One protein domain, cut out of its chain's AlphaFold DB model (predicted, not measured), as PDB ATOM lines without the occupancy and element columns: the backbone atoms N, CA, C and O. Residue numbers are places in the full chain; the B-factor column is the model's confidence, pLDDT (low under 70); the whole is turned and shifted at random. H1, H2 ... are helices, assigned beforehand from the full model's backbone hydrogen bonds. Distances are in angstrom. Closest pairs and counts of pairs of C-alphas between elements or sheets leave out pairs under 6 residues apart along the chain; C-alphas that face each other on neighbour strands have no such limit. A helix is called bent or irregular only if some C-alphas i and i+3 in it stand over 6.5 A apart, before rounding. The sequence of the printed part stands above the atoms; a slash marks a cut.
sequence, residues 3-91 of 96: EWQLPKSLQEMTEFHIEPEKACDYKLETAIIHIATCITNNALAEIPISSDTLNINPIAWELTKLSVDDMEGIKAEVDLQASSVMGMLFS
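AT A GLANCE: This is residues 3 to 91 of the 96 residues of an uncharacterized protein of hydrothermal vent metagenome (UniProt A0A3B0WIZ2). The model resembles an open bracket: H2 is its post, H1 packs on the first half of H2, and the long helix H4 crosses close to the last half of H2 at about a right angle. H3 packs on the first half of H2 as well, and the long link of residues 45 to 57 folds back from the end of H2 to H3, while residues 80 to 91, of which 80 to 89 belong to H4, stick out as a free arm. The printed part has 89 residues with four named helices, in the order H1, H2, H3, H4, and no named strand; its class is all helix. It is only just compact, close to loose, with a radius of gyration of the C-alphas of 14.3 A, and its C-alphas span 36 by 34 by 21 A.

HOW THE PARTS SIT: The longest helix, H4, residues 68 to 89, is close to but not clearly touching H2, residues 27 to 44. Their closest C-alphas, those of Lys 75 and Ile 39, are 7.2 A apart, and their lines are about perpendicular at 77 degrees. H4 has a kink of 27 degrees near residue 75. H2 touches H3, residues 58 to 64, with residues 27 to 35 alone; the closest C-alphas, those of Ala 31 and Ala 60, are 4.5 A apart. H2 and H3 run opposite ways at a steep tilt of 68 degrees, only just short of about perpendicular. H2 touches H1, residues 8 to 16, with residues 27 to 33 alone; the closest C-alphas, those of Thr 30 and Met 13, are 4.2 A apart. H1 and H2 run the same way at a steep tilt of 50 degrees. H1 is apart from H3 and from H4, and H3 is apart from H4. In H1, H2 and H3 every O i to N i+4 pair is within hydrogen-bond range; in H4 it is 16 of 18.

IN THESE COORDINATES: H4 is 31.3 A long from C-alpha 68 to C-alpha 89, which is at (68.785, 87.711, 75.179). It is only just irregular: C-alphas 69 and 72 are 6.7 A apart. H2 is 25.5 A long from C-alpha 27, at (80.857, 110.475, 92.221), to C-alpha 44. H1 begins with C-alpha 8 at (69.952, 112.454, 88.155) and is 12.1 A long to C-alpha 16; H3 is 10.2 A long from C-alpha 58 to C-alpha 64.

THE WHOLE: The two C-alphas farthest apart, those of Cys 24 and Ser 91, are 40.5 A apart. The printed part has no cut. The link from H2 to H3 is long, with 13 residues; that from H1 to H2 is short, with 10, and that from H3 to H4 is tight, with 3. The mean pLDDT of the printed part is 94.6, and residue 91 is the one printed residue under 70.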
ATOM      1  N   GLU A   3      66.041 114.744  78.409       97.12
ATOM      2  CA  GLU A   3      64.754 114.717  77.684       97.12
ATOM      3  C   GLU A   3      63.882 113.504  78.030       97.12
ATOM      4  O   GLU A   3      62.661 113.562  77.966       97.12
ATOM      5  N   TRP A   4      64.508 112.396  78.430       97.12
ATOM      6  CA  TRP A   4      63.805 111.188  78.876       97.12
ATOM      7  C   TRP A   4      63.478 111.220  80.372       97.12
ATOM      8  O   TRP A   4      63.015 110.222  80.914       97.12
ATOM      9  N   GLN A   5      63.766 112.339  81.047       96.75
ATOM     10  CA  GLN A   5      63.538 112.549  82.476       96.75
ATOM     11  C   GLN A   5      64.100 111.425  83.364       96.75
ATOM     12  O   GLN A   5      63.541 111.104  84.410       96.75
ATOM     13  N   LEU A   6      65.229 110.827  82.964       97.62
ATOM     14  CA  LEU A   6      65.870 109.777  83.754       97.62
ATOM     15  C   LEU A   6      66.416 110.329  85.083       97.62
ATOM     16  O   LEU A   6      66.711 111.524  85.161       97.62
ATOM     17  N   PRO A   7      66.611 109.482  86.110       97.81
ATOM     18  CA  PRO A   7      67.199 109.888  87.384       97.81
ATOM     19  C   PRO A   7      68.508 110.669  87.234       97.81
ATOM     20  O   PRO A   7      69.298 110.417  86.321       97.81
ATOM     21  N   LYS A   8      68.755 111.601  88.163       97.00
ATOM     22  CA  LYS A   8      69.952 112.454  88.155       97.00
ATOM     23  C   LYS A   8      71.255 111.655  88.197       97.00
ATOM     24  O   LYS A   8      72.174 112.015  87.473       97.00
ATOM     25  N   SER A   9      71.271 110.526  88.903       96.62
ATOM     26  CA  SER A   9      72.396 109.586  88.902       96.62
ATOM     27  C   SER A   9      72.770 109.115  87.498       96.62
ATOM     28  O   SER A   9      73.926 109.224  87.099       96.62
ATOM     29  N   LEU A  10      71.786 108.676  86.703       97.00
ATOM     30  CA  LEU A  10      72.019 108.224  85.328       97.00
ATOM     31  C   LEU A  10      72.459 109.371  84.413       97.00
ATOM     32  O   LEU A  10      73.245 109.155  83.492       97.00
ATOM     33  N   GLN A  11      71.940 110.581  84.643       97.50
ATOM     34  CA  GLN A  11      72.362 111.766  83.895       97.50
ATOM     35  C   GLN A  11      73.838 112.067  84.155       97.50
ATOM     36  O   GLN A  11      74.600 112.170  83.200       97.50
ATOM     37  N   GLU A  12      74.228 112.159  85.425       97.75
ATOM     38  CA  GLU A  12      75.565 112.576  85.839       97.75
ATOM     39  C   GLU A  12      76.637 111.555  85.463       97.75
ATOM     40  O   GLU A  12      77.622 111.918  84.824       97.75
ATOM     41  N   MET A  13      76.413 110.267  85.746       97.25
ATOM     42  CA  MET A  13      77.392 109.232  85.400       97.25
ATOM     43  C   MET A  13      77.601 109.140  83.883       97.25
ATOM     44  O   MET A  13      78.724 108.998  83.416       97.25
ATOM     45  N   THR A  14      76.542 109.306  83.082       96.38
ATOM     46  CA  THR A  14      76.681 109.316  81.616       96.38
ATOM     47  C   THR A  14      77.417 110.568  81.138       96.38
ATOM     48  O   THR A  14      78.199 110.491  80.196       96.38
ATOM     49  N   GLU A  15      77.187 111.713  81.778       97.50
ATOM     50  CA  GLU A  15      77.818 112.987  81.428       97.50
ATOM     51  C   GLU A  15      79.313 113.021  81.777       97.50
ATOM     52  O   GLU A  15      80.096 113.551  80.992       97.50
ATOM     53  N   PHE A  16      79.721 112.414  82.897       98.38
ATOM     54  CA  PHE A  16      81.076 112.562  83.439       98.38
ATOM     55  C   PHE A  16      81.902 111.272  83.546       98.38
ATOM     56  O   PHE A  16      83.037 111.346  83.993       98.38
ATOM     57  N   HIS A  17      81.435 110.096  83.105       97.62
ATOM     58  CA  HIS A  17      82.245 108.861  83.184       97.62
ATOM     59  C   HIS A  17      83.597 108.919  82.450       97.62
ATOM     60  O   HIS A  17      84.462 108.099  82.728       97.62
ATOM     61  N   ILE A  18      83.809 109.846  81.511       97.19
ATOM     62  CA  ILE A  18      85.118 110.041  80.863       97.19
ATOM     63  C   ILE A  18      86.058 110.863  81.765       97.19
ATOM     64  O   ILE A  18      87.255 110.593  81.813       97.19
ATOM     65  N   GLU A  19      85.507 111.823  82.509       97.69
ATOM     66  CA  GLU A  19      86.205 112.765  83.399       97.69
ATOM     67  C   GLU A  19      85.540 112.730  84.796       97.69
ATOM     68  O   GLU A  19      84.835 113.676  85.177       97.69
ATOM     69  N   PRO A  20      85.679 111.619  85.551       98.00
ATOM     70  CA  PRO A  20      84.912 111.365  86.776       98.00
ATOM     71  C   PRO A  20      85.139 112.402  87.886       98.00
ATOM     72  O   PRO A  20      84.301 112.551  88.772       98.00
ATOM     73  N   GLU A  21      86.232 113.162  87.836       97.81
ATOM     74  CA  GLU A  21      86.520 114.277  88.738       97.81
ATOM     75  C   GLU A  21      85.533 115.448  88.616       97.81
ATOM     76  O   GLU A  21      85.430 116.254  89.541       97.81
ATOM     77  N   LYS A  22      84.798 115.543  87.499       98.25
ATOM     78  CA  LYS A  22      83.763 116.567  87.282       98.25
ATOM     79  C   LYS A  22      82.417 116.207  87.915       98.25
ATOM     80  O   LYS A  22      81.547 117.073  87.983       98.25
ATOM     81  N   ALA A  23      82.240 114.968  88.377       98.00
ATOM     82  CA  ALA A  23      81.036 114.562  89.089       98.00
ATOM     83  C   ALA A  23      80.923 115.284  90.443       98.00
ATOM     84  O   ALA A  23      81.910 115.487  91.160       98.00
ATOM     85  N   CYS A  24      79.698 115.640  90.813       96.50
ATOM     86  CA  CYS A  24      79.363 116.382  92.023       96.50
ATOM     87  C   CYS A  24      78.599 115.506  93.017       96.50
ATOM     88  O   CYS A  24      79.093 115.291  94.125       96.50
ATOM     89  N   ASP A  25      77.434 114.993  92.617       97.88
ATOM     90  CA  ASP A  25      76.484 114.327  93.509       97.88
ATOM     91  C   ASP A  25      76.613 112.794  93.451       97.88
ATOM     92  O   ASP A  25      76.422 112.126  94.466       97.88
ATOM     93  N   TYR A  26      77.000 112.230  92.300       98.19
ATOM     94  CA  TYR A  26      77.041 110.776  92.050       98.19
ATOM     95  C   TYR A  26      78.448 110.302  91.672       98.19
ATOM     96  O   TYR A  26      78.680 109.652  90.645       98.19
ATOM     97  N   LYS A  27      79.428 110.693  92.493       98.31
ATOM     98  CA  LYS A  27      80.857 110.475  92.221       98.31
ATOM     99  C   LYS A  27      81.237 109.000  92.177       98.31
ATOM    100  O   LYS A  27      81.996 108.598  91.301       98.31
ATOM    101  N   LEU A  28      80.721 108.198  93.112       98.38
ATOM    102  CA  LEU A  28      81.055 106.777  93.194       98.38
ATOM    103  C   LEU A  28      80.512 106.019  91.980       98.38
ATOM    104  O   LEU A  28      81.240 105.259  91.352       98.38
ATOM    105  N   GLU A  29      79.259 106.261  91.608       98.19
ATOM    106  CA  GLU A  29      78.632 105.667  90.430       98.19
ATOM    107  C   GLU A  29      79.367 106.076  89.154       98.19
ATOM    108  O   GLU A  29      79.659 105.233  88.306       98.19
ATOM    109  N   THR A  30      79.739 107.354  89.041       98.56
ATOM    110  CA  THR A  30      80.527 107.852  87.907       98.56
ATOM    111  C   THR A  30      81.897 107.172  87.837       98.56
ATOM    112  O   THR A  30      82.311 106.748  86.759       98.56
ATOM    113  N   ALA A  31      82.577 106.995  88.974       98.44
ATOM    114  CA  ALA A  31      83.841 106.265  89.061       98.44
ATOM    115  C   ALA A  31      83.704 104.787  88.654       98.44
ATOM    116  O   ALA A  31      84.556 104.272  87.932       98.44
ATOM    117  N   ILE A  32      82.625 104.114  89.063       97.94
ATOM    118  CA  ILE A  32      82.351 102.724  88.670       97.94
ATOM    119  C   ILE A  32      82.174 102.622  87.149       97.94
ATOM    120  O   ILE A  32      82.797 101.768  86.518       97.94
ATOM    121  N   ILE A  33      81.376 103.507  86.541       97.94
ATOM    122  CA  ILE A  33      81.172 103.511  85.082       97.94
ATOM    123  C   ILE A  33      82.466 103.869  84.340       97.94
ATOM    124  O   ILE A  33      82.741 103.284  83.291       97.94
ATOM    125  N   HIS A  34      83.285 104.770  84.887       98.31
ATOM    126  CA  HIS A  34      84.602 105.090  84.339       98.31
ATOM    127  C   HIS A  34      85.502 103.846  84.267       98.31
ATOM    128  O   HIS A  34      85.978 103.491  83.189       98.31
ATOM    129  N   ILE A  35      85.667 103.129  85.388       97.25
ATOM    130  CA  ILE A  35      86.469 101.895  85.444       97.25
ATOM    131  C   ILE A  35      85.924 100.850  84.464       97.25
ATOM    132  O   ILE A  35      86.685 100.301  83.665       97.25
ATOM    133  N   ALA A  36      84.608 100.615  84.470       96.31
ATOM    134  CA  ALA A  36      83.969  99.662  83.564       96.31
ATOM    135  C   ALA A  36      84.217 100.010  82.086       96.31
ATOM    136  O   ALA A  36      84.478  99.118  81.274       96.31
ATOM    137  N   THR A  37      84.189 101.300  81.741       96.12
ATOM    138  CA  THR A  37      84.474 101.791  80.386       96.12
ATOM    139  C   THR A  37      85.921 101.505  79.989       96.12
ATOM    140  O   THR A  37      86.154 100.970  78.908       96.12
ATOM    141  N   CYS A  38      86.895 101.787  80.861       95.44
ATOM    142  CA  CYS A  38      88.309 101.517  80.582       95.44
ATOM    143  C   CYS A  38      88.592 100.018  80.398       95.44
ATOM    144  O   CYS A  38      89.242  99.636  79.425       95.44
ATOM    145  N   ILE A  39      88.053  99.162  81.273       94.56
ATOM    146  CA  ILE A  39      88.189  97.700  81.154       94.56
ATOM    147  C   ILE A  39      87.585  97.207  79.833       94.56
ATOM    148  O   ILE A  39      88.211  96.430  79.112       94.56
ATOM    149  N   THR A  40      86.384  97.682  79.497       93.12
ATOM    150  CA  THR A  40      85.679  97.285  78.270       93.12
ATOM    151  C   THR A  40      86.434  97.739  77.024       93.12
ATOM    152  O   THR A  40      86.581  96.963  76.084       93.12
ATOM    153  N   ASN A  41      86.965  98.964  77.014       93.44
ATOM    154  CA  ASN A  41      87.749  99.477  75.892       93.44
ATOM    155  C   ASN A  41      89.015  98.646  75.655       93.44
ATOM    156  O   ASN A  41      89.294  98.292  74.511       93.44
ATOM    157  N   ASN A  42      89.740  98.276  76.716       93.62
ATOM    158  CA  ASN A  42      90.903  97.395  76.585       93.62
ATOM    159  C   ASN A  42      90.502  96.006  76.076       93.62
ATOM    160  O   ASN A  42      91.156  95.481  75.179       93.62
ATOM    161  N   ALA A  43      89.399  95.442  76.581       90.06
ATOM    162  CA  ALA A  43      88.885  94.156  76.114       90.06
ATOM    163  C   ALA A  43      88.524  94.178  74.618       90.06
ATOM    164  O   ALA A  43      88.890  93.259  73.892       90.06
ATOM    165  N   LEU A  44      87.855  95.236  74.146       90.81
ATOM    166  CA  LEU A  44      87.498  95.410  72.731       90.81
ATOM    167  C   LEU A  44      88.718  95.635  71.831       90.81
ATOM    168  O   LEU A  44      88.695  95.246  70.667       90.81
ATOM    169  N   ALA A  45      89.766  96.267  72.358       93.69
ATOM    170  CA  ALA A  45      91.027  96.482  71.659       93.69
ATOM    171  C   ALA A  45      92.004  95.295  71.776       93.69
ATOM    172  O   ALA A  45      93.125  95.394  71.281       93.69
ATOM    173  N   GLU A  46      91.606  94.205  72.443       91.81
ATOM    174  CA  GLU A  46      92.449  93.037  72.736       91.81
ATOM    175  C   GLU A  46      93.753  93.395  73.483       91.81
ATOM    176  O   GLU A  46      94.783  92.732  73.349       91.81
ATOM    177  N   ILE A  47      93.711  94.453  74.300       93.44
ATOM    178  CA  ILE A  47      94.832  94.913  75.124       93.44
ATOM    179  C   ILE A  47      94.749  94.228  76.498       93.44
ATOM    180  O   ILE A  47      93.714  94.328  77.165       93.44
ATOM    181  N   PRO A  48      95.816  93.550  76.964       89.56
ATOM    182  CA  PRO A  48      95.853  92.960  78.300       89.56
ATOM    183  C   PRO A  48      95.659  94.006  79.397       89.56
ATOM    184  O   PRO A  48      96.106  95.141  79.261       89.56
ATOM    185  N   ILE A  49      95.042  93.611  80.509       89.94
ATOM    186  CA  ILE A  49      94.942  94.462  81.696       89.94
ATOM    187  C   ILE A  49      96.302  94.538  82.390       89.94
ATOM    188  O   ILE A  49      96.899  93.521  82.732       89.94
ATOM    189  N   SER A  50      96.773  95.757  82.620       88.88
ATOM    190  CA  SER A  50      97.945  96.061  83.438       88.88
ATOM    191  C   SER A  50      97.884  97.508  83.929       88.88
ATOM    192  O   SER A  50      97.067  98.302  83.456       88.88
ATOM    193  N   SER A  51      98.785  97.877  84.843       85.25
ATOM    194  CA  SER A  51      98.933  99.262  85.316       85.25
ATOM    195  C   SER A  51      99.223 100.249  84.187       85.25
ATOM    196  O   SER A  51      98.797 101.396  84.248       85.25
ATOM    197  N   ASP A  52      99.933  99.793  83.156       87.94
ATOM    198  CA  ASP A  52     100.430 100.647  82.075       87.94
ATOM    199  C   ASP A  52      99.399 100.820  80.953       87.94
ATOM    200  O   ASP A  52      99.511 101.719  80.121       87.94
ATOM    201  N   THR A  53      98.398  99.942  80.911       91.38
ATOM    202  CA  THR A  53      97.377  99.896  79.857       91.38
ATOM    203  C   THR A  53      96.018 100.386  80.339       91.38
ATOM    204  O   THR A  53      95.225 100.870  79.530       91.38
ATOM    205  N   LEU A  54      95.716 100.276  81.635       91.88
ATOM    206  CA  LEU A  54      94.494 100.819  82.215       91.88
ATOM    207  C   LEU A  54      94.673 102.301  82.534       91.88
ATOM    208  O   LEU A  54      95.120 102.683  83.614       91.88
ATOM    209  N   ASN A  55      94.246 103.149  81.603       92.50
ATOM    210  CA  ASN A  55      94.165 104.587  81.830       92.50
ATOM    211  C   ASN A  55      92.911 104.939  82.651       92.50
ATOM    212  O   ASN A  55      91.921 105.440  82.120       92.50
ATOM    213  N   ILE A  56      92.935 104.597  83.940       96.56
ATOM    214  CA  ILE A  56      91.875 104.910  84.903       96.56
ATOM    215  C   ILE A  56      92.267 106.164  85.685       96.56
ATOM    216  O   ILE A  56      93.368 106.259  86.232       96.56
ATOM    217  N   ASN A  57      91.346 107.120  85.769       97.62
ATOM    218  CA  ASN A  57      91.520 108.343  86.533       97.62
ATOM    219  C   ASN A  57      91.755 108.024  88.026       97.62
ATOM    220  O   ASN A  57      90.964 107.276  88.611       97.62
ATOM    221  N   PRO A  58      92.774 108.617  88.678       96.94
ATOM    222  CA  PRO A  58      93.100 108.346  90.078       96.94
ATOM    223  C   PRO A  58      91.933 108.489  91.062       96.94
ATOM    224  O   PRO A  58      91.856 107.726  92.026       96.94
ATOM    225  N   ILE A  59      90.996 109.414  90.815       97.69
ATOM    226  CA  ILE A  59      89.845 109.601  91.708       97.69
ATOM    227  C   ILE A  59      88.934 108.373  91.733       97.69
ATOM    228  O   ILE A  59      88.300 108.089  92.747       97.69
ATOM    229  N   ALA A  60      88.888 107.606  90.641       98.12
ATOM    230  CA  ALA A  60      88.073 106.406  90.576       98.12
ATOM    231  C   ALA A  60      88.631 105.303  91.487       98.12
ATOM    232  O   ALA A  60      87.860 104.652  92.193       98.12
ATOM    233  N   TRP A  61      89.958 105.155  91.555       97.56
ATOM    234  CA  TRP A  61      90.613 104.271  92.525       97.56
ATOM    235  C   TRP A  61      90.346 104.711  93.960       97.56
ATOM    236  O   TRP A  61      89.967 103.903  94.807       97.56
ATOM    237  N   GLU A  62      90.471 106.011  94.234       98.00
ATOM    238  CA  GLU A  62      90.232 106.550  95.571       98.00
ATOM    239  C   GLU A  62      88.795 106.304  96.049       98.00
ATOM    240  O   GLU A  62      88.593 105.915  97.203       98.00
ATOM    241  N   LEU A  63      87.804 106.526  95.183       98.19
ATOM    242  CA  LEU A  63      86.388 106.402  95.530       98.19
ATOM    243  C   LEU A  63      85.947 104.945  95.672       98.19
ATOM    244  O   LEU A  63      85.214 104.621  96.604       98.19
ATOM    245  N   THR A  64      86.395 104.072  94.770       97.88
ATOM    246  CA  THR A  64      85.984 102.657  94.759       97.88
ATOM    247  C   THR A  64      86.790 101.786  95.716       97.88
ATOM    248  O   THR A  64      86.334 100.701  96.067       97.88
ATOM    249  N   LYS A  65      87.970 102.256  96.151       98.00
ATOM    250  CA  LYS A  65      88.961 101.485  96.923       98.00
ATOM    251  C   LYS A  65      89.467 100.231  96.204       98.00
ATOM    252  O   LYS A  65      90.065  99.372  96.845       98.00
ATOM    253  N   LEU A  66      89.245 100.152  94.895       96.88
ATOM    254  CA  LEU A  66      89.815  99.129  94.034       96.88
ATOM    255  C   LEU A  66      91.253  99.489  93.664       96.88
ATOM    256  O   LEU A  66      91.702 100.630  93.805       96.88
ATOM    257  N   SER A  67      91.952  98.496  93.144       95.56
ATOM    258  CA  SER A  67      93.314  98.580  92.652       95.56
ATOM    259  C   SER A  67      93.449  97.845  91.321       95.56
ATOM    260  O   SER A  67      92.549  97.124  90.891       95.56
ATOM    261  N   VAL A  68      94.602  98.004  90.667       93.50
ATOM    262  CA  VAL A  68      94.912  97.267  89.435       93.50
ATOM    263  C   VAL A  68      94.884  95.749  89.643       93.50
ATOM    264  O   VAL A  68      94.449  95.027  88.748       93.50
ATOM    265  N   ASP A  69      95.262  95.277  90.832       94.00
ATOM    266  CA  ASP A  69      95.317  93.850  91.165       94.00
ATOM    267  C   ASP A  69      93.915  93.212  91.194       94.00
ATOM    268  O   ASP A  69      93.764  92.019  90.938       94.00
ATOM    269  N   ASP A  70      92.867  94.010  91.422       95.12
ATOM    270  CA  ASP A  70      91.477  93.540  91.403       95.12
ATOM    271  C   ASP A  70      90.939  93.346  89.971       95.12
ATOM    272  O   ASP A  70      89.943  92.651  89.750       95.12
ATOM    273  N   MET A  71      91.572  93.978  88.977       93.56
ATOM    274  CA  MET A  71      90.995  94.149  87.640       93.56
ATOM    275  C   MET A  71      90.961  92.861  86.831       93.56
ATOM    276  O   MET A  71      90.006  92.638  86.088       93.56
ATOM    277  N   GLU A  72      91.969  92.001  86.972       90.56
ATOM    278  CA  GLU A  72      92.010  90.725  86.255       90.56
ATOM    279  C   GLU A  72      90.858  89.811  86.694       90.56
ATOM    280  O   GLU A  72      90.125  89.283  85.855       90.56
ATOM    281  N   GLY A  73      90.630  89.705  88.009       92.94
ATOM    282  CA  GLY A  73      89.523  88.934  88.572       92.94
ATOM    283  C   GLY A  73      88.157  89.501  88.184       92.94
ATOM    284  O   GLY A  73      87.276  88.754  87.756       92.94
ATOM    285  N   ILE A  74      87.994  90.827  88.260       94.38
ATOM    286  CA  ILE A  74      86.760  91.501  87.839       94.38
ATOM    287  C   ILE A  74      86.488  91.265  86.350       94.38
ATOM    288  O   ILE A  74      85.360  90.929  85.988       94.38
ATOM    289  N   LYS A  75      87.496  91.394  85.479       91.81
ATOM    290  CA  LYS A  75      87.326  91.170  84.038       91.81
ATOM    291  C   LYS A  75      86.894  89.735  83.743       91.81
ATOM    292  O   LYS A  75      85.961  89.539  82.969       91.81
ATOM    293  N   ALA A  76      87.541  88.751  84.369       91.81
ATOM    294  CA  ALA A  76      87.208  87.345  84.172       91.81
ATOM    295  C   ALA A  76      85.745  87.047  84.540       91.81
ATOM    296  O   ALA A  76      85.039  86.388  83.776       91.81
ATOM    297  N   GLU A  77      85.268  87.578  85.669       94.94
ATOM    298  CA  GLU A  77      83.874  87.420  86.092       94.94
ATOM    299  C   GLU A  77      82.902  88.131  85.135       94.94
ATOM    300  O   GLU A  77      81.893  87.554  84.720       94.94
ATOM    301  N   VAL A  78      83.219  89.364  84.727       92.44
ATOM    302  CA  VAL A  78      82.392  90.149  83.798       92.44
ATOM    303  C   VAL A  78      82.270  89.467  82.436       92.44
ATOM    304  O   VAL A  78      81.162  89.391  81.911       92.44
ATOM    305  N   ASP A  79      83.358  88.931  81.874       91.50
ATOM    306  CA  ASP A  79      83.333  88.221  80.587       91.50
ATOM    307  C   ASP A  79      82.372  87.014  80.633       91.50
ATOM    308  O   ASP A  79      81.609  86.757  79.690       91.50
ATOM    309  N   LEU A  80      82.374  86.290  81.758       93.75
ATOM    310  CA  LEU A  80      81.540  85.110  82.002       93.75
ATOM    311  C   LEU A  80      80.058  85.496  82.130       93.75
ATOM    312  O   LEU A  80      79.193  84.916  81.464       93.75
ATOM    313  N   GLN A  81      79.766  86.526  82.929       93.75
ATOM    314  CA  GLN A  81      78.410  87.042  83.121       93.75
ATOM    315  C   GLN A  81      77.840  87.668  81.842       93.75
ATOM    316  O   GLN A  81      76.700  87.377  81.473       93.75
ATOM    317  N   ALA A  82      78.629  88.476  81.129       90.88
ATOM    318  CA  ALA A  82      78.219  89.113  79.882       90.88
ATOM    319  C   ALA A  82      77.866  88.067  78.819       90.88
ATOM    320  O   ALA A  82      76.800  88.144  78.207       90.88
ATOM    321  N   SER A  83      78.707  87.040  78.654       91.06
ATOM    322  CA  SER A  83      78.448  85.935  77.722       91.06
ATOM    323  C   SER A  83      77.149  85.194  78.055       91.06
ATOM    324  O   SER A  83      76.348  84.910  77.162       91.06
ATOM    325  N   SER A  84      76.909  84.929  79.343       93.56
ATOM    326  CA  SER A  84      75.682  84.283  79.826       93.56
ATOM    327  C   SER A  84      74.431  85.107  79.495       93.56
ATOM    328  O   SER A  84      73.504  84.610  78.849       93.56
ATOM    329  N   VAL A  85      74.427  86.398  79.849       92.81
ATOM    330  CA  VAL A  85      73.289  87.300  79.609       92.81
ATOM    331  C   VAL A  85      73.020  87.480  78.113       92.81
ATOM    332  O   VAL A  85      71.869  87.401  77.678       92.81
ATOM    333  N   MET A  86      74.065  87.664  77.300       91.75
ATOM    334  CA  MET A  86      73.921  87.790  75.846       91.75
ATOM    335  C   MET A  86      73.347  86.513  75.222       91.75
ATOM    336  O   MET A  86      72.482  86.593  74.347       91.75
ATOM    337  N   GLY A  87      73.757  85.339  75.710       92.38
ATOM    338  CA  GLY A  87      73.192  84.055  75.297       92.38
ATOM    339  C   GLY A  87      71.695  83.929  75.596       92.38
ATOM    340  O   GLY A  87      70.957  83.372  74.784       92.38
ATOM    341  N   MET A  88      71.222  84.491  76.712       92.44
ATOM    342  CA  MET A  88      69.796  84.508  77.061       92.44
ATOM    343  C   MET A  88      68.994  85.440  76.144       92.44
ATOM    344  O   MET A  88      67.953  85.043  75.617       92.44
ATOM    345  N   LEU A  89      69.489  86.665  75.930       90.62
ATOM    346  CA  LEU A  89      68.785  87.711  75.179       90.62
ATOM    347  C   LEU A  89      68.720  87.432  73.671       90.62
ATOM    348  O   LEU A  89      67.702  87.712  73.039       90.62
ATOM    349  N   PHE A  90      69.778  86.860  73.091       84.88
ATOM    350  CA  PHE A  90      69.921  86.697  71.637       84.88
ATOM    351  C   PHE A  90      69.834  85.235  71.165       84.88
ATOM    352  O   PHE A  90      70.291  84.894  70.075       84.88
ATOM    353  N   SER A  91      69.190  84.365  71.951       68.19
ATOM    354  CA  SER A  91      69.057  82.914  71.710       68.19
ATOM    355  C   SER A  91      68.302  82.502  70.433       68.19
ATOM    356  O   SER A  91      68.348  81.334  70.041       68.19
TER     357      SER A  91